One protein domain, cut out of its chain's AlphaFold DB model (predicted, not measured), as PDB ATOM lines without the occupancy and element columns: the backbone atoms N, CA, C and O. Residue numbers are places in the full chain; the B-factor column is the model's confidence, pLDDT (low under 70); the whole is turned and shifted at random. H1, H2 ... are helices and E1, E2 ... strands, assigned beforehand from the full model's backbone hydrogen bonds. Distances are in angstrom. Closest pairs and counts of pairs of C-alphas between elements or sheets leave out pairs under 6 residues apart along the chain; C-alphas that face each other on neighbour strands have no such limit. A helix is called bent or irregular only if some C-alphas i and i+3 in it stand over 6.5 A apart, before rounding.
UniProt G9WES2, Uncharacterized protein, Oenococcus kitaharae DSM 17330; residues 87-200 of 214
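What this domain is: This is residues 87 to 200 of the 214 residues of an uncharacterized protein of Oenococcus kitaharae DSM 17330 (UniProt G9WES2). A small, strongly twisted sheet of four strands lies between two long helices, H2 close over one face and H3 more loosely over the other, both running along the strands. The short helix H1 lies far from the sheet, in the long chain stretch between E1 and E2 at one end of the longest axis, while the link after E2 reaches the other end. The printed part has 114 residues, with four named helices and four named strands in the order E1 H1 E2 E3 H2 E4 H3 H4. The sheet is mixed, in the order E1, E2, E4, E3, and the class is mixed, helices and strands. The whole is compact, with a radius of gyration of the C-alphas of 14.9 A, and elongated, with spans of 50 by 30 by 19 A.

How they stand to each other: E1, residues 87 to 89, is an edge strand antiparallel to E2, residues 117 to 121, with N 88 and O 118 2.8 A apart. E2 is antiparallel to E4, residues 162 to 168; N 119 and O 166 are 2.9 A apart. E4 is parallel to the other edge strand, E3, residues 131 to 135, with N 135 and O 165 2.8 A apart. H2, residues 146 to 159, is on the sheet at a height of 8.7 A, over E4; their closest C-alphas, those of Ala 154 and Ser 164, are 5.2 A apart. E3, H2 and E4 form a strand-helix-strand unit, two parallel neighbour strands with a helix between them in the chain, and its crossover is right-handed. H3, residues 176 to 192, is on the opposite face at a height of 9.7 A, completing three layers, helices on both faces of a sheet. On the local plane H3 stands at 29 degrees to E4, only just along the strands. H1, residues 102 to 105, is not on the sheet and is apart from H2 and H3. H4, residues 194 to 197, is close to H3 but not clearly touching it: their closest C-alphas, those of Leu 190 and Phe 196, are 5.9 A apart. Every O i to N i+4 pair is within hydrogen-bond range in H3, 8 of 10 in H2, and H1 and H4 are too short for such a pair.

Where its parts are: E1 begins at C-alpha 87, (19.964, -0.980, -25.742). E2 measures 13.4 A, E3 13.2 A and E4 19.0 A from first to last C-alpha; E1 and the helices H1 and H4 are shorter. H2 measures 17.8 A and is irregular, with C-alphas 148 and 151 7.2 A apart. H3 measures 24.5 A, from C-alpha 176 at (23.848, -5.058, -47.904) to C-alpha 192 at (29.607, -15.860, -26.739).

The domain as a whole: The two C-alphas farthest apart, those of Ala 104 and Gly 126, are 50.0 A apart. The printed part has no cut, and its long links are E1 to H1 and H1 to E2. Mean pLDDT of the printed part is 88.9, and residues 192 to 200 are under 70.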
ATOM      1  N   THR A  87      19.350  -1.037 -24.415       92.25
ATOM      2  CA  THR A  87      19.964  -0.980 -25.742       92.25
ATOM      3  C   THR A  87      21.378  -1.530 -25.648       92.25
ATOM      4  O   THR A  87      22.123  -1.180 -24.731       92.25
ATOM      5  N   PHE A  88      21.742  -2.399 -26.585       89.19
ATOM      6  CA  PHE A  88      23.052  -3.030 -26.672       89.19
ATOM      7  C   PHE A  88      23.652  -2.697 -28.024       89.19
ATOM      8  O   PHE A  88      23.157  -3.144 -29.056       89.19
ATOM      9  N   ASP A  89      24.725  -1.924 -28.028       91.94
ATOM     10  CA  ASP A  89      25.466  -1.683 -29.255       91.94
ATOM     11  C   ASP A  89      26.211  -2.942 -29.704       91.94
ATOM     12  O   ASP A  89      26.773  -3.664 -28.878       91.94
ATOM     13  N   LEU A  90      26.254  -3.176 -31.015       90.38
ATOM     14  CA  LEU A  90      26.879  -4.375 -31.578       90.38
ATOM     15  C   LEU A  90      28.395  -4.225 -31.704       90.38
ATOM     16  O   LEU A  90      29.152  -5.149 -31.428       90.38
ATOM     17  N   TRP A  91      28.841  -3.032 -32.073       91.06
ATOM     18  CA  TRP A  91      30.246  -2.706 -32.315       91.06
ATOM     19  C   TRP A  91      30.764  -1.768 -31.245       91.06
ATOM     20  O   TRP A  91      30.003  -0.934 -30.766       91.06
ATOM     21  N   GLN A  92      32.041  -1.832 -30.884       88.75
ATOM     22  CA  GLN A  92      32.674  -0.797 -30.067       88.75
ATOM     23  C   GLN A  92      32.550   0.575 -30.746       88.75
ATOM     24  O   GLN A  92      32.388   0.685 -31.965       88.75
ATOM     25  N   LYS A  93      32.608   1.646 -29.948       85.94
ATOM     26  CA  LYS A  93      32.583   3.009 -30.486       85.94
ATOM     27  C   LYS A  93      33.705   3.164 -31.523       85.94
ATOM     28  O   LYS A  93      34.836   2.773 -31.253       85.94
ATOM     29  N   ASN A  94      33.377   3.733 -32.683       86.50
ATOM     30  CA  ASN A  94      34.280   3.930 -33.826       86.50
ATOM     31  C   ASN A  94      34.816   2.642 -34.484       86.50
ATOM     32  O   ASN A  94      35.766   2.720 -35.254       86.50
ATOM     33  N   ASN A  95      34.222   1.477 -34.213       89.19
ATOM     34  CA  ASN A  95      34.669   0.196 -34.769       89.19
ATOM     35  C   ASN A  95      33.569  -0.530 -35.556       89.19
ATOM     36  O   ASN A  95      33.462  -1.751 -35.525       89.19
ATOM     37  N   VAL A  96      32.698   0.239 -36.210       91.19
ATOM     38  CA  VAL A  96      31.696  -0.285 -37.142       91.19
ATOM     39  C   VAL A  96      32.368  -0.382 -38.516       91.19
ATOM     40  O   VAL A  96      32.720   0.666 -39.067       91.19
ATOM     41  N   PRO A  97      32.554  -1.581 -39.101       91.62
ATOM     42  CA  PRO A  97      33.167  -1.714 -40.420       91.62
ATOM     43  C   PRO A  97      32.309  -0.995 -41.462       91.62
ATOM     44  O   PRO A  97      31.177  -1.415 -41.709       91.62
ATOM     45  N   THR A  98      32.815   0.101 -42.029       91.25
ATOM     46  CA  THR A  98      32.048   1.007 -42.898       91.25
ATOM     47  C   THR A  98      32.825   1.299 -44.175       91.25
ATOM     48  O   THR A  98      34.002   1.642 -44.115       91.25
ATOM     49  N   GLN A  99      32.162   1.145 -45.317       91.50
ATOM     50  CA  GLN A  99      32.679   1.458 -46.652       91.50
ATOM     51  C   GLN A  99      31.869   2.576 -47.319       91.50
ATOM     52  O   GLN A  99      32.413   3.317 -48.134       91.50
ATOM     53  N   THR A 100      30.587   2.722 -46.971       92.44
ATOM     54  CA  THR A 100      29.729   3.772 -47.529       92.44
ATOM     55  C   THR A 100      30.135   5.157 -47.026       92.44
ATOM     56  O   THR A 100      30.148   5.416 -45.821       92.44
ATOM     57  N   ASP A 101      30.365   6.086 -47.957       91.56
ATOM     58  CA  ASP A 101      30.311   7.518 -47.661       91.56
ATOM     59  C   ASP A 101      28.845   7.962 -47.577       91.56
ATOM     60  O   ASP A 101      28.175   8.199 -48.586       91.56
ATOM     61  N   TYR A 102      28.342   8.068 -46.348       88.00
ATOM     62  CA  TYR A 102      26.949   8.412 -46.076       88.00
ATOM     63  C   TYR A 102      26.556   9.780 -46.651       88.00
ATOM     64  O   TYR A 102      25.428   9.960 -47.096       88.00
ATOM     65  N   LYS A 103      27.469  10.763 -46.679       83.38
ATOM     66  CA  LYS A 103      27.131  12.104 -47.189       83.38
ATOM     67  C   LYS A 103      26.896  12.084 -48.696       83.38
ATOM     68  O   LYS A 103      26.004  12.778 -49.176       83.38
ATOM     69  N   ALA A 104      27.684  11.297 -49.422       77.25
ATOM     70  CA  ALA A 104      27.576  11.172 -50.871       77.25
ATOM     71  C   ALA A 104      26.404  10.276 -51.312       77.25
ATOM     72  O   ALA A 104      25.884  10.451 -52.412       77.25
ATOM     73  N   ALA A 105      25.979   9.332 -50.468       81.12
ATOM     74  CA  ALA A 105      24.991   8.308 -50.813       81.12
ATOM     75  C   ALA A 105      23.528   8.664 -50.460       81.12
ATOM     76  O   ALA A 105      22.625   7.878 -50.745       81.12
ATOM     77  N   GLY A 106      23.277   9.840 -49.873       78.12
ATOM     78  CA  GLY A 106      21.956  10.240 -49.370       78.12
ATOM     79  C   GLY A 106      21.716   9.814 -47.915       78.12
ATOM     80  O   GLY A 106      22.568   9.187 -47.299       78.12
ATOM     81  N   GLY A 107      20.575  10.198 -47.335       83.81
ATOM     82  CA  GLY A 107      20.261   9.959 -45.919       83.81
ATOM     83  C   GLY A 107      19.123   8.965 -45.686       83.81
ATOM     84  O   GLY A 107      18.368   8.624 -46.592       83.81
ATOM     85  N   ASN A 108      18.990   8.536 -44.435       87.94
ATOM     86  CA  ASN A 108      17.868   7.788 -43.879       87.94
ATOM     87  C   ASN A 108      17.553   8.332 -42.471       87.94
ATOM     88  O   ASN A 108      18.270   9.199 -41.964       87.94
ATOM     89  N   ASP A 109      16.522   7.794 -41.823       87.69
ATOM     90  CA  ASP A 109      16.088   8.247 -40.492       87.69
ATOM     91  C   ASP A 109      17.135   8.022 -39.384       87.69
ATOM     92  O   ASP A 109      17.058   8.638 -38.322       87.69
ATOM     93  N   ASP A 110      18.136   7.167 -39.618       90.44
ATOM     94  CA  ASP A 110      19.168   6.858 -38.626       90.44
ATOM     95  C   ASP A 110      20.312   7.882 -38.586       90.44
ATOM     96  O   ASP A 110      21.022   8.000 -37.581       90.44
ATOM     97  N   GLY A 111      20.517   8.616 -39.684       90.38
ATOM     98  CA  GLY A 111      21.629   9.549 -39.842       90.38
ATOM     99  C   GLY A 111      23.012   8.888 -39.991       90.38
ATOM    100  O   GLY A 111      23.214   7.694 -39.784       90.38
ATOM    101  N   ALA A 112      24.016   9.708 -40.324       87.62
ATOM    102  CA  ALA A 112      25.383   9.257 -40.628       87.62
ATOM    103  C   ALA A 112      26.137   8.638 -39.438       87.62
ATOM    104  O   ALA A 112      27.104   7.903 -39.621       87.62
ATOM    105  N   ASN A 113      25.716   8.969 -38.215       89.06
ATOM    106  CA  ASN A 113      26.355   8.525 -36.975       89.06
ATOM    107  C   ASN A 113      25.667   7.294 -36.375       89.06
ATOM    108  O   ASN A 113      25.912   6.958 -35.213       89.06
ATOM    109  N   PHE A 114      24.778   6.651 -37.135       92.38
ATOM    110  CA  PHE A 114      24.076   5.470 -36.680       92.38
ATOM    111  C   PHE A 114      25.052   4.378 -36.253       92.38
ATOM    112  O   PHE A 114      25.945   3.972 -37.000       92.38
ATOM    113  N   ARG A 115      24.843   3.868 -35.041       93.06
ATOM    114  CA  ARG A 115      25.576   2.725 -34.516       93.06
ATOM    115  C   ARG A 115      24.622   1.540 -34.402       93.06
ATOM    116  O   ARG A 115      23.665   1.627 -33.626       93.06
ATOM    117  N   PRO A 116      24.889   0.441 -35.129       95.12
ATOM    118  CA  PRO A 116      24.085  -0.765 -35.046       95.12
ATOM    119  C   PRO A 116      23.955  -1.240 -33.606       95.12
ATOM    120  O   PRO A 116      24.944  -1.327 -32.868       95.12
ATOM    121  N   ASN A 117      22.725  -1.543 -33.213       94.44
ATOM    122  CA  ASN A 117      22.383  -1.941 -31.857       94.44
ATOM    123  C   ASN A 117      21.214  -2.930 -31.867       94.44
ATOM    124  O   ASN A 117      20.575  -3.151 -32.892       94.44
ATOM    125  N   MET A 118      20.928  -3.532 -30.723       92.56
ATOM    126  CA  MET A 118      19.664  -4.213 -30.467       92.56
ATOM    127  C   MET A 118      18.985  -3.584 -29.256       92.56
ATOM    128  O   MET A 118      19.657  -3.167 -28.311       92.56
ATOM    129  N   ILE A 119      17.659  -3.552 -29.264       93.88
ATOM    130  CA  ILE A 119      16.852  -3.079 -28.138       93.88
ATOM    131  C   ILE A 119      16.083  -4.245 -27.518       93.88
ATOM    132  O   ILE A 119      15.589  -5.106 -28.248       93.88
ATOM    133  N   SER A 120      16.002  -4.303 -26.189       93.00
ATOM    134  CA  SER A 120      15.272  -5.350 -25.475       93.00
ATOM    135  C   SER A 120      13.836  -4.949 -25.168       93.00
ATOM    136  O   SER A 120      13.551  -3.860 -24.679       93.00
ATOM    137  N   PHE A 121      12.947  -5.911 -25.358       95.12
ATOM    138  CA  PHE A 121      11.557  -5.890 -24.947       95.12
ATOM    139  C   PHE A 121      11.421  -6.824 -23.741       95.12
ATOM    140  O   PHE A 121      11.440  -8.054 -23.896       95.12
ATOM    141  N   PRO A 122      11.378  -6.258 -22.523       93.56
ATOM    142  CA  PRO A 122      11.389  -7.040 -21.300       93.56
ATOM    143  C   PRO A 122      10.052  -7.734 -21.053       93.56
ATOM    144  O   PRO A 122       8.992  -7.242 -21.435       93.56
ATOM    145  N   VAL A 123      10.092  -8.846 -20.323       94.31
ATOM    146  CA  VAL A 123       8.882  -9.472 -19.784       94.31
ATOM    147  C   VAL A 123       8.460  -8.763 -18.496       94.31
ATOM    148  O   VAL A 123       9.304  -8.316 -17.709       94.31
ATOM    149  N   ALA A 124       7.154  -8.690 -18.234       93.81
ATOM    150  CA  ALA A 124       6.646  -8.098 -16.999       93.81
ATOM    151  C   ALA A 124       7.182  -8.834 -15.753       93.81
ATOM    152  O   ALA A 124       7.433 -10.044 -15.765       93.81
ATOM    153  N   ARG A 125       7.376  -8.097 -14.652       93.19
ATOM    154  CA  ARG A 125       7.796  -8.700 -13.378       93.19
ATOM    155  C   ARG A 125       6.749  -9.709 -12.907       93.19
ATOM    156  O   ARG A 125       5.554  -9.456 -12.999       93.19
ATOM    157  N   GLY A 126       7.208 -10.850 -12.399       91.81
ATOM    158  CA  GLY A 126       6.336 -11.956 -11.992       91.81
ATOM    159  C   GLY A 126       5.884 -12.867 -13.140       91.81
ATOM    160  O   GLY A 126       5.336 -13.937 -12.881       91.81
ATOM    161  N   THR A 127       6.152 -12.520 -14.404       91.94
ATOM    162  CA  THR A 127       5.931 -13.428 -15.537       91.94
ATOM    163  C   THR A 127       7.047 -14.469 -15.616       91.94
ATOM    164  O   THR A 127       8.233 -14.140 -15.599       91.94
ATOM    165  N   LYS A 128       6.676 -15.749 -15.755       90.12
ATOM    166  CA  LYS A 128       7.640 -16.831 -15.989       90.12
ATOM    167  C   LYS A 128       8.343 -16.638 -17.335       90.12
ATOM    168  O   LYS A 128       7.701 -16.698 -18.383       90.12
ATOM    169  N   ILE A 129       9.665 -16.494 -17.297       90.25
ATOM    170  CA  ILE A 129      10.510 -16.414 -18.492       90.25
ATOM    171  C   ILE A 129      10.560 -17.790 -19.176       90.25
ATOM    172  O   ILE A 129      10.914 -18.796 -18.558       90.25
ATOM    173  N   LYS A 130      10.196 -17.834 -20.461       89.25
ATOM    174  CA  LYS A 130      10.159 -19.046 -21.297       89.25
ATOM    175  C   LYS A 130      11.379 -19.196 -22.196       89.25
ATOM    176  O   LYS A 130      11.731 -20.316 -22.556       89.25
ATOM    177  N   GLY A 131      11.986 -18.081 -22.585       85.75
ATOM    178  CA  GLY A 131      12.983 -18.040 -23.644       85.75
ATOM    179  C   GLY A 131      13.384 -16.610 -23.994       85.75
ATOM    180  O   GLY A 131      12.844 -15.658 -23.424       85.75
ATOM    181  N   ALA A 132      14.289 -16.485 -24.961       87.25
ATOM    182  CA  ALA A 132      14.558 -15.233 -25.647       87.25
ATOM    183  C   ALA A 132      14.389 -15.399 -27.148       87.25
ATOM    184  O   ALA A 132      14.597 -16.491 -27.679       87.25
ATOM    185  N   VAL A 133      14.020 -14.307 -27.809       91.06
ATOM    186  CA  VAL A 133      13.825 -14.259 -29.257       91.06
ATOM    187  C   VAL A 133      14.569 -13.057 -29.816       91.06
ATOM    188  O   VAL A 133      14.447 -11.950 -29.299       91.06
ATOM    189  N   LEU A 134      15.340 -13.285 -30.875       91.94
ATOM    190  CA  LEU A 134      15.938 -12.228 -31.678       91.94
ATOM    191  C   LEU A 134      15.053 -11.977 -32.899       91.94
ATOM    192  O   LEU A 134      14.679 -12.921 -33.592       91.94
ATOM    193  N   ILE A 135      14.744 -10.714 -33.162       95.06
ATOM    194  CA  ILE A 135      13.882 -10.275 -34.252       95.06
ATOM    195  C   ILE A 135      14.687  -9.348 -35.156       95.06
ATOM    196  O   ILE A 135      15.189  -8.306 -34.728       95.06
ATOM    197  N   CYS A 136      14.771  -9.728 -36.426       95.12
ATOM    198  CA  CYS A 136      15.321  -8.907 -37.492       95.12
ATOM    199  C   CYS A 136      14.159  -8.526 -38.406       95.12
ATOM    200  O   CYS A 136      13.672  -9.378 -39.145       95.12
ATOM    201  N   ALA A 137      13.692  -7.278 -38.329       94.94
ATOM    202  CA  ALA A 137      12.605  -6.818 -39.189       94.94
ATOM    203  C   ALA A 137      13.020  -6.868 -40.666       94.94
ATOM    204  O   ALA A 137      14.189  -6.630 -40.993       94.94
ATOM    205  N   GLY A 138      12.061  -7.150 -41.547       92.88
ATOM    206  CA  GLY A 138      12.268  -7.148 -42.988       92.88
ATOM    207  C   GLY A 138      12.447  -5.743 -43.576       92.88
ATOM    208  O   GLY A 138      12.534  -4.739 -42.864       92.88
ATOM    209  N   GLY A 139      12.477  -5.683 -44.910       93.75
ATOM    210  CA  GLY A 139      12.682  -4.446 -45.681       93.75
ATOM    211  C   GLY A 139      13.827  -4.515 -46.696       93.75
ATOM    212  O   GLY A 139      14.195  -3.506 -47.289       93.75
ATOM    213  N   THR A 140      14.392  -5.706 -46.945       94.50
ATOM    214  CA  THR A 140      15.390  -5.962 -48.010       94.50
ATOM    215  C   THR A 140      16.637  -5.070 -47.936       94.50
ATOM    216  O   THR A 140      17.184  -4.691 -48.966       94.50
ATOM    217  N   PHE A 141      17.066  -4.692 -46.727       94.50
ATOM    218  CA  PHE A 141      18.124  -3.696 -46.485       94.50
ATOM    219  C   PHE A 141      17.843  -2.293 -47.049       94.50
ATOM    220  O   PHE A 141      18.726  -1.446 -47.002       94.50
ATOM    221  N   GLN A 142      16.639  -2.007 -47.549       94.69
ATOM    222  CA  GLN A 142      16.247  -0.658 -47.971       94.69
ATOM    223  C   GLN A 142      15.782   0.182 -46.782       94.69
ATOM    224  O   GLN A 142      16.103   1.357 -46.670       94.69
ATOM    225  N   PHE A 143      15.053  -0.448 -45.871       93.88
ATOM    226  CA  PHE A 143      14.603   0.115 -44.607       93.88
ATOM    227  C   PHE A 143      14.428  -1.028 -43.604       93.88
ATOM    228  O   PHE A 143      14.523  -2.201 -43.971       93.88
ATOM    229  N   ARG A 144      14.160  -0.696 -42.338       94.50
ATOM    230  CA  ARG A 144      13.757  -1.677 -41.322       94.50
ATOM    231  C   ARG A 144      12.294  -1.479 -40.992       94.50
ATOM    232  O   ARG A 144      11.908  -0.420 -40.505       94.50
ATOM    233  N   SER A 145      11.485  -2.512 -41.190       95.44
ATOM    234  CA  SER A 145      10.052  -2.482 -40.880       95.44
ATOM    235  C   SER A 145       9.769  -2.615 -39.373       95.44
ATOM    236  O   SER A 145       8.867  -3.328 -38.948       95.44
ATOM    237  N   ASN A 146      10.558  -1.961 -38.517       95.44
ATOM    238  CA  ASN A 146      10.470  -2.139 -37.069       95.44
ATOM    239  C   ASN A 146       9.098  -1.744 -36.512       95.44
ATOM    240  O   ASN A 146       8.537  -2.480 -35.712       95.44
ATOM    241  N   VAL A 147       8.539  -0.619 -36.960       94.81
ATOM    242  CA  VAL A 147       7.239  -0.128 -36.470       94.81
ATOM    243  C   VAL A 147       6.093  -1.066 -36.860       94.81
ATOM    244  O   VAL A 147       5.181  -1.280 -36.069       94.81
ATOM    245  N   ASN A 148       6.156  -1.662 -38.053       93.69
ATOM    246  CA  ASN A 148       5.068  -2.487 -38.584       93.69
ATOM    247  C   ASN A 148       5.218  -3.975 -38.233       93.69
ATOM    248  O   ASN A 148       4.229  -4.699 -38.197       93.69
ATOM    249  N   GLU A 149       6.447  -4.441 -38.008       93.62
ATOM    250  CA  GLU A 149       6.775  -5.856 -37.819       93.62
ATOM    251  C   GLU A 149       7.580  -6.073 -36.534       93.62
ATOM    252  O   GLU A 149       7.127  -6.768 -35.627       93.62
ATOM    253  N   GLY A 150       8.763  -5.461 -36.428       94.62
ATOM    254  CA  GLY A 150       9.726  -5.776 -35.368       94.62
ATOM    255  C   GLY A 150       9.197  -5.556 -33.946       94.62
ATOM    256  O   GLY A 150       9.182  -6.480 -33.133       94.62
ATOM    257  N   TYR A 151       8.756  -4.336 -33.648       97.44
ATOM    258  CA  TYR A 151       8.258  -3.919 -32.337       97.44
ATOM    259  C   TYR A 151       6.958  -4.626 -31.931       97.44
ATOM    260  O   TYR A 151       6.954  -5.221 -30.853       97.44
ATOM    261  N   PRO A 152       5.889  -4.672 -32.757       97.81
ATOM    262  CA  PRO A 152       4.659  -5.355 -32.353       97.81
ATOM    263  C   PRO A 152       4.876  -6.856 -32.100       97.81
ATOM    264  O   PRO A 152       4.325  -7.406 -31.146       97.81
ATOM    265  N   VAL A 153       5.730  -7.524 -32.888       97.12
ATOM    266  CA  VAL A 153       6.083  -8.933 -32.644       97.12
ATOM    267  C   VAL A 153       6.851  -9.090 -31.329       97.12
ATOM    268  O   VAL A 153       6.556 -10.003 -30.552       97.12
ATOM    269  N   ALA A 154       7.808  -8.202 -31.045       96.81
ATOM    270  CA  ALA A 154       8.588  -8.240 -29.810       96.81
ATOM    271  C   ALA A 154       7.716  -8.039 -28.562       96.81
ATOM    272  O   ALA A 154       7.866  -8.766 -27.578       96.81
ATOM    273  N   GLU A 155       6.774  -7.098 -28.616       97.31
ATOM    274  CA  GLU A 155       5.824  -6.832 -27.535       97.31
ATOM    275  C   GLU A 155       4.892  -8.022 -27.279       97.31
ATOM    276  O   GLU A 155       4.689  -8.422 -26.129       97.31
ATOM    277  N   GLU A 156       4.350  -8.640 -28.332       97.69
ATOM    278  CA  GLU A 156       3.486  -9.819 -28.202       97.69
ATOM    279  C   GLU A 156       4.229 -11.031 -27.627       97.69
ATOM    280  O   GLU A 156       3.700 -11.764 -26.783       97.69
ATOM    281  N   LEU A 157       5.482 -11.236 -28.027       96.19
ATOM    282  CA  LEU A 157       6.327 -12.288 -27.469       96.19
ATOM    283  C   LEU A 157       6.693 -12.012 -26.002       96.19
ATOM    284  O   LEU A 157       6.654 -12.939 -25.183       96.19
ATOM    285  N   ALA A 158       6.944 -10.752 -25.641       94.62
ATOM    286  CA  ALA A 158       7.176 -10.336 -24.259       94.62
ATOM    287  C   ALA A 158       5.973 -10.627 -23.351       94.62
ATOM    288  O   ALA A 158       6.141 -11.236 -22.288       94.62
ATOM    289  N   LYS A 159       4.745 -10.327 -23.802       95.94
ATOM    290  CA  LYS A 159       3.499 -10.688 -23.088       95.94
ATOM    291  C   LYS A 159       3.369 -12.198 -22.871       95.94
ATOM    292  O   LYS A 159       2.829 -12.649 -21.863       95.94
ATOM    293  N   ARG A 160       3.902 -13.003 -23.794       95.81
ATOM    294  CA  ARG A 160       3.902 -14.472 -23.712       95.81
ATOM    295  C   ARG A 160       5.040 -15.036 -22.859       95.81
ATOM    296  O   ARG A 160       5.077 -16.257 -22.683       95.81
ATOM    297  N   GLY A 161       5.918 -14.198 -22.309       93.25
ATOM    298  CA  GLY A 161       7.023 -14.591 -21.431       93.25
ATOM    299  C   GLY A 161       8.360 -14.810 -22.144       93.25
ATOM    300  O   GLY A 161       9.230 -15.478 -21.584       93.25
ATOM    301  N   TYR A 162       8.544 -14.287 -23.358       92.94
ATOM    302  CA  TYR A 162       9.830 -14.314 -24.062       92.94
ATOM    303  C   TYR A 162      10.518 -12.955 -23.994       92.94
ATOM    304  O   TYR A 162       9.958 -11.958 -24.436       92.94
ATOM    305  N   VAL A 163      11.754 -12.911 -23.498       92.19
ATOM    306  CA  VAL A 163      12.561 -11.687 -23.579       92.19
ATOM    307  C   VAL A 163      12.935 -11.478 -25.042       92.19
ATOM    308  O   VAL A 163      13.646 -12.297 -25.621       92.19
ATOM    309  N   SER A 164      12.425 -10.422 -25.660       93.50
ATOM    310  CA  SER A 164      12.598 -10.223 -27.100       93.50
ATOM    311  C   SER A 164      13.630  -9.138 -27.372       93.50
ATOM    312  O   SER A 164      13.802  -8.226 -26.570       93.50
ATOM    313  N   PHE A 165      14.337  -9.238 -28.492       94.06
ATOM    314  CA  PHE A 165      15.359  -8.281 -28.895       94.06
ATOM    315  C   PHE A 165      15.144  -7.913 -30.355       94.06
ATOM    316  O   PHE A 165      15.121  -8.803 -31.200       94.06
ATOM    317  N   VAL A 166      15.007  -6.627 -30.662       96.50
ATOM    318  CA  VAL A 166      14.884  -6.147 -32.047       96.50
ATOM    319  C   VAL A 166      16.218  -5.571 -32.489       96.50
ATOM    320  O   VAL A 166      16.777  -4.710 -31.809       96.50
ATOM    321  N   VAL A 167      16.737  -6.063 -33.614       96.06
ATOM    322  CA  VAL A 167      18.030  -5.647 -34.164       96.06
ATOM    323  C   VAL A 167      17.859  -4.449 -35.089       96.06
ATOM    324  O   VAL A 167      17.165  -4.513 -36.101       96.06
ATOM    325  N   ASN A 168      18.581  -3.379 -34.784       96.31
ATOM    326  CA  ASN A 168      18.756  -2.221 -35.641       96.31
ATOM    327  C   ASN A 168      20.088  -2.377 -36.396       96.31
ATOM    328  O   ASN A 168      21.135  -1.924 -35.936       96.31
ATOM    329  N   TYR A 169      20.048  -3.077 -37.531       96.31
ATOM    330  CA  TYR A 169      21.179  -3.252 -38.451       96.31
ATOM    331  C   TYR A 169      21.197  -2.144 -39.517       96.31
ATOM    332  O   TYR A 169      20.171  -1.506 -39.765       96.31
ATOM    333  N   ARG A 170      22.343  -1.886 -40.156       96.38
ATOM    334  CA  ARG A 170      22.417  -0.887 -41.233       96.38
ATOM    335  C   ARG A 170      21.583  -1.287 -42.451       96.38
ATOM    336  O   ARG A 170      21.585  -2.437 -42.882       96.38
ATOM    337  N   VAL A 171      20.897  -0.296 -43.006       95.94
ATOM    338  CA  VAL A 171      20.110  -0.348 -44.251       95.94
ATOM    339  C   VAL A 171      20.552   0.802 -45.155       95.94
ATOM    340  O   VAL A 171      21.455   1.546 -44.769       95.94
ATOM    341  N   LEU A 172      19.945   0.973 -46.332       94.94
ATOM    342  CA  LEU A 172      20.254   2.087 -47.232       94.94
ATOM    343  C   LEU A 172      20.368   3.410 -46.458       94.94
ATOM    344  O   LEU A 172      19.532   3.673 -45.589       94.94
ATOM    345  N   PRO A 173      21.407   4.220 -46.728       94.38
ATOM    346  CA  PRO A 173      22.327   4.158 -47.875       94.38
ATOM    347  C   PRO A 173      23.501   3.162 -47.743       94.38
ATOM    348  O   PRO A 173      24.311   3.042 -48.662       94.38
ATOM    349  N   TYR A 174      23.635   2.457 -46.616       94.94
ATOM    350  CA  TYR A 174      24.687   1.454 -46.440       94.94
ATOM    351  C   TYR A 174      24.469   0.240 -47.349       94.94
ATOM    352  O   TYR A 174      23.346  -0.094 -47.734       94.94
ATOM    353  N   THR A 175      25.558  -0.444 -47.683       94.19
ATOM    354  CA  THR A 175      25.511  -1.652 -48.508       94.19
ATOM    355  C   THR A 175      24.877  -2.831 -47.760       94.19
ATOM    356  O   THR A 175      24.928  -2.927 -46.532       94.19
ATOM    357  N   GLN A 176      24.343  -3.807 -48.503       95.31
ATOM    358  CA  GLN A 176      23.848  -5.058 -47.904       95.31
ATOM    359  C   GLN A 176      24.951  -5.814 -47.149       95.31
ATOM    360  O   GLN A 176      24.676  -6.475 -46.153       95.31
ATOM    361  N   HIS A 177      26.204  -5.701 -47.602       95.38
ATOM    362  CA  HIS A 177      27.348  -6.312 -46.934       95.38
ATOM    363  C   HIS A 177      27.559  -5.729 -45.531       95.38
ATOM    364  O   HIS A 177      27.705  -6.478 -44.570       95.38
ATOM    365  N   GLU A 178      27.503  -4.404 -45.394       95.19
ATOM    366  CA  GLU A 178      27.594  -3.722 -44.099       95.19
ATOM    367  C   GLU A 178      26.459  -4.122 -43.150       95.19
ATOM    368  O   GLU A 178      26.714  -4.433 -41.986       95.19
ATOM    369  N   GLY A 179      25.222  -4.201 -43.652       95.25
ATOM    370  CA  GLY A 179      24.092  -4.705 -42.867       95.25
ATOM    371  C   GLY A 179      24.259  -6.175 -42.457       95.25
ATOM    372  O   GLY A 179      23.957  -6.546 -41.324       95.25
ATOM    373  N   ALA A 180      24.791  -7.024 -43.340       94.19
ATOM    374  CA  ALA A 180      25.055  -8.431 -43.039       94.19
ATOM    375  C   ALA A 180      26.154  -8.614 -41.978       94.19
ATOM    376  O   ALA A 180      26.040  -9.501 -41.128       94.19
ATOM    377  N   LEU A 181      27.186  -7.760 -41.976       95.31
ATOM    378  CA  LEU A 181      28.202  -7.742 -40.919       95.31
ATOM    379  C   LEU A 181      27.587  -7.421 -39.553       95.31
ATOM    380  O   LEU A 181      27.961  -8.040 -38.558       95.31
ATOM    381  N   ASP A 182      26.611  -6.512 -39.500       95.25
ATOM    382  CA  ASP A 182      25.905  -6.194 -38.257       95.25
ATOM    383  C   ASP A 182      25.113  -7.408 -37.741       95.25
ATOM    384  O   ASP A 182      25.170  -7.735 -36.556       95.25
ATOM    385  N   LEU A 183      24.436  -8.149 -38.627       93.25
ATOM    386  CA  LEU A 183      23.732  -9.385 -38.258       93.25
ATOM    387  C   LEU A 183      24.698 -10.488 -37.790       93.25
ATOM    388  O   LEU A 183      24.408 -11.212 -36.832       93.25
ATOM    389  N   ALA A 184      25.873 -10.595 -38.414       91.38
ATOM    390  CA  ALA A 184      26.923 -11.510 -37.975       91.38
ATOM    391  C   ALA A 184      27.473 -11.130 -36.589       91.38
ATOM    392  O   ALA A 184      27.697 -12.014 -35.758       91.38
ATOM    393  N   ALA A 185      27.625  -9.833 -36.301       89.44
ATOM    394  CA  ALA A 185      28.005  -9.344 -34.978       89.44
ATOM    395  C   ALA A 185      26.981  -9.743 -33.907       89.44
ATOM    396  O   ALA A 185      27.378 -10.223 -32.843       89.44
ATOM    397  N   VAL A 186      25.677  -9.649 -34.200       89.00
ATOM    398  CA  VAL A 186      24.634 -10.153 -33.292       89.00
ATOM    399  C   VAL A 186      24.820 -11.640 -33.021       89.00
ATOM    400  O   VAL A 186      24.860 -12.044 -31.861       89.00
ATOM    401  N   SER A 187      24.972 -12.458 -34.065       84.56
ATOM    402  CA  SER A 187      25.194 -13.901 -33.911       84.56
ATOM    403  C   SER A 187      26.416 -14.191 -33.028       84.56
ATOM    404  O   SER A 187      26.342 -14.988 -32.090       84.56
ATOM    405  N   ALA A 188      27.516 -13.461 -33.236       83.38
ATOM    406  CA  ALA A 188      28.700 -13.563 -32.394       83.38
ATOM    407  C   ALA A 188      28.411 -13.188 -30.928       83.38
ATOM    408  O   ALA A 188      28.838 -13.915 -30.029       83.38
ATOM    409  N   MET A 189      27.653 -12.117 -30.667       79.25
ATOM    410  CA  MET A 189      27.227 -11.751 -29.309       79.25
ATOM    411  C   MET A 189      26.347 -12.837 -28.676       79.25
ATOM    412  O   MET A 189      26.565 -13.188 -27.517       79.25
ATOM    413  N   LEU A 190      25.395 -13.412 -29.422       76.94
ATOM    414  CA  LEU A 190      24.507 -14.473 -28.932       76.94
ATOM    415  C   LEU A 190      25.276 -15.742 -28.543       76.94
ATOM    416  O   LEU A 190      24.997 -16.350 -27.510       76.94
ATOM    417  N   VAL A 191      26.258 -16.146 -29.355       72.38
ATOM    418  CA  VAL A 191      27.027 -17.381 -29.138       72.38
ATOM    419  C   VAL A 191      27.974 -17.271 -27.943       72.38
ATOM    420  O   VAL A 191      28.189 -18.273 -27.254       72.38
ATOM    421  N   HIS A 192      28.529 -16.080 -27.707       66.06
ATOM    422  CA  HIS A 192      29.607 -15.860 -26.739       66.06
ATOM    423  C   HIS A 192      29.164 -15.124 -25.464       66.06
ATOM    424  O   HIS A 192      29.953 -15.022 -24.527       66.06
ATOM    425  N   SER A 193      27.928 -14.616 -25.388       63.72
ATOM    426  CA  SER A 193      27.436 -13.942 -24.183       63.72
ATOM    427  C   SER A 193      26.881 -14.918 -23.137       63.72
ATOM    428  O   SER A 193      25.962 -15.694 -23.426       63.72
ATOM    429  N   PRO A 194      27.313 -14.796 -21.867       55.22
ATOM    430  CA  PRO A 194      26.680 -15.478 -20.739       55.22
ATOM    431  C   PRO A 194      25.187 -15.140 -20.588       55.22
ATOM    432  O   PRO A 194      24.421 -15.953 -20.077       55.22
ATOM    433  N   MET A 195      24.751 -13.968 -21.065       53.94
ATOM    434  CA  MET A 195      23.357 -13.518 -21.008       53.94
ATOM    435  C   MET A 195      22.403 -14.470 -21.741       53.94
ATOM    436  O   MET A 195      21.354 -14.831 -21.210       53.94
ATOM    437  N   PHE A 196      22.795 -14.938 -22.929       56.25
ATOM    438  CA  PHE A 196      21.991 -15.862 -23.732       56.25
ATOM    439  C   PHE A 196      22.187 -17.329 -23.337       56.25
ATOM    440  O   PHE A 196      21.442 -18.204 -23.777       56.25
ATOM    441  N   THR A 197      23.126 -17.612 -22.429       51.00
ATOM    442  CA  THR A 197      23.347 -18.967 -21.905       51.00
ATOM    443  C   THR A 197      22.128 -19.486 -21.130       51.00
ATOM    444  O   THR A 197      21.823 -20.675 -21.210       51.00
ATOM    445  N   VAL A 198      21.352 -18.601 -20.481       47.19
ATOM    446  CA  VAL A 198      20.064 -18.947 -19.837       47.19
ATOM    447  C   VAL A 198      19.004 -19.398 -20.858       47.19
ATOM    448  O   VAL A 198      18.126 -20.192 -20.525       47.19
ATOM    449  N   PHE A 199      19.121 -18.981 -22.121       49.19
ATOM    450  CA  PHE A 199      18.204 -19.348 -23.209       49.19
ATOM    451  C   PHE A 199      18.700 -20.513 -24.072       49.19
ATOM    452  O   PHE A 199      17.907 -21.150 -24.770       49.19
ATOM    453  N   ARG A 200      19.986 -20.869 -23.955       49.03
ATOM    454  CA  ARG A 200      20.646 -21.944 -24.716       49.03
ATOM    455  C   ARG A 200      20.072 -23.338 -24.454       49.03
ATOM    456  O   ARG A 200      20.218 -24.215 -25.294       49.03
TER     457      ARG A 200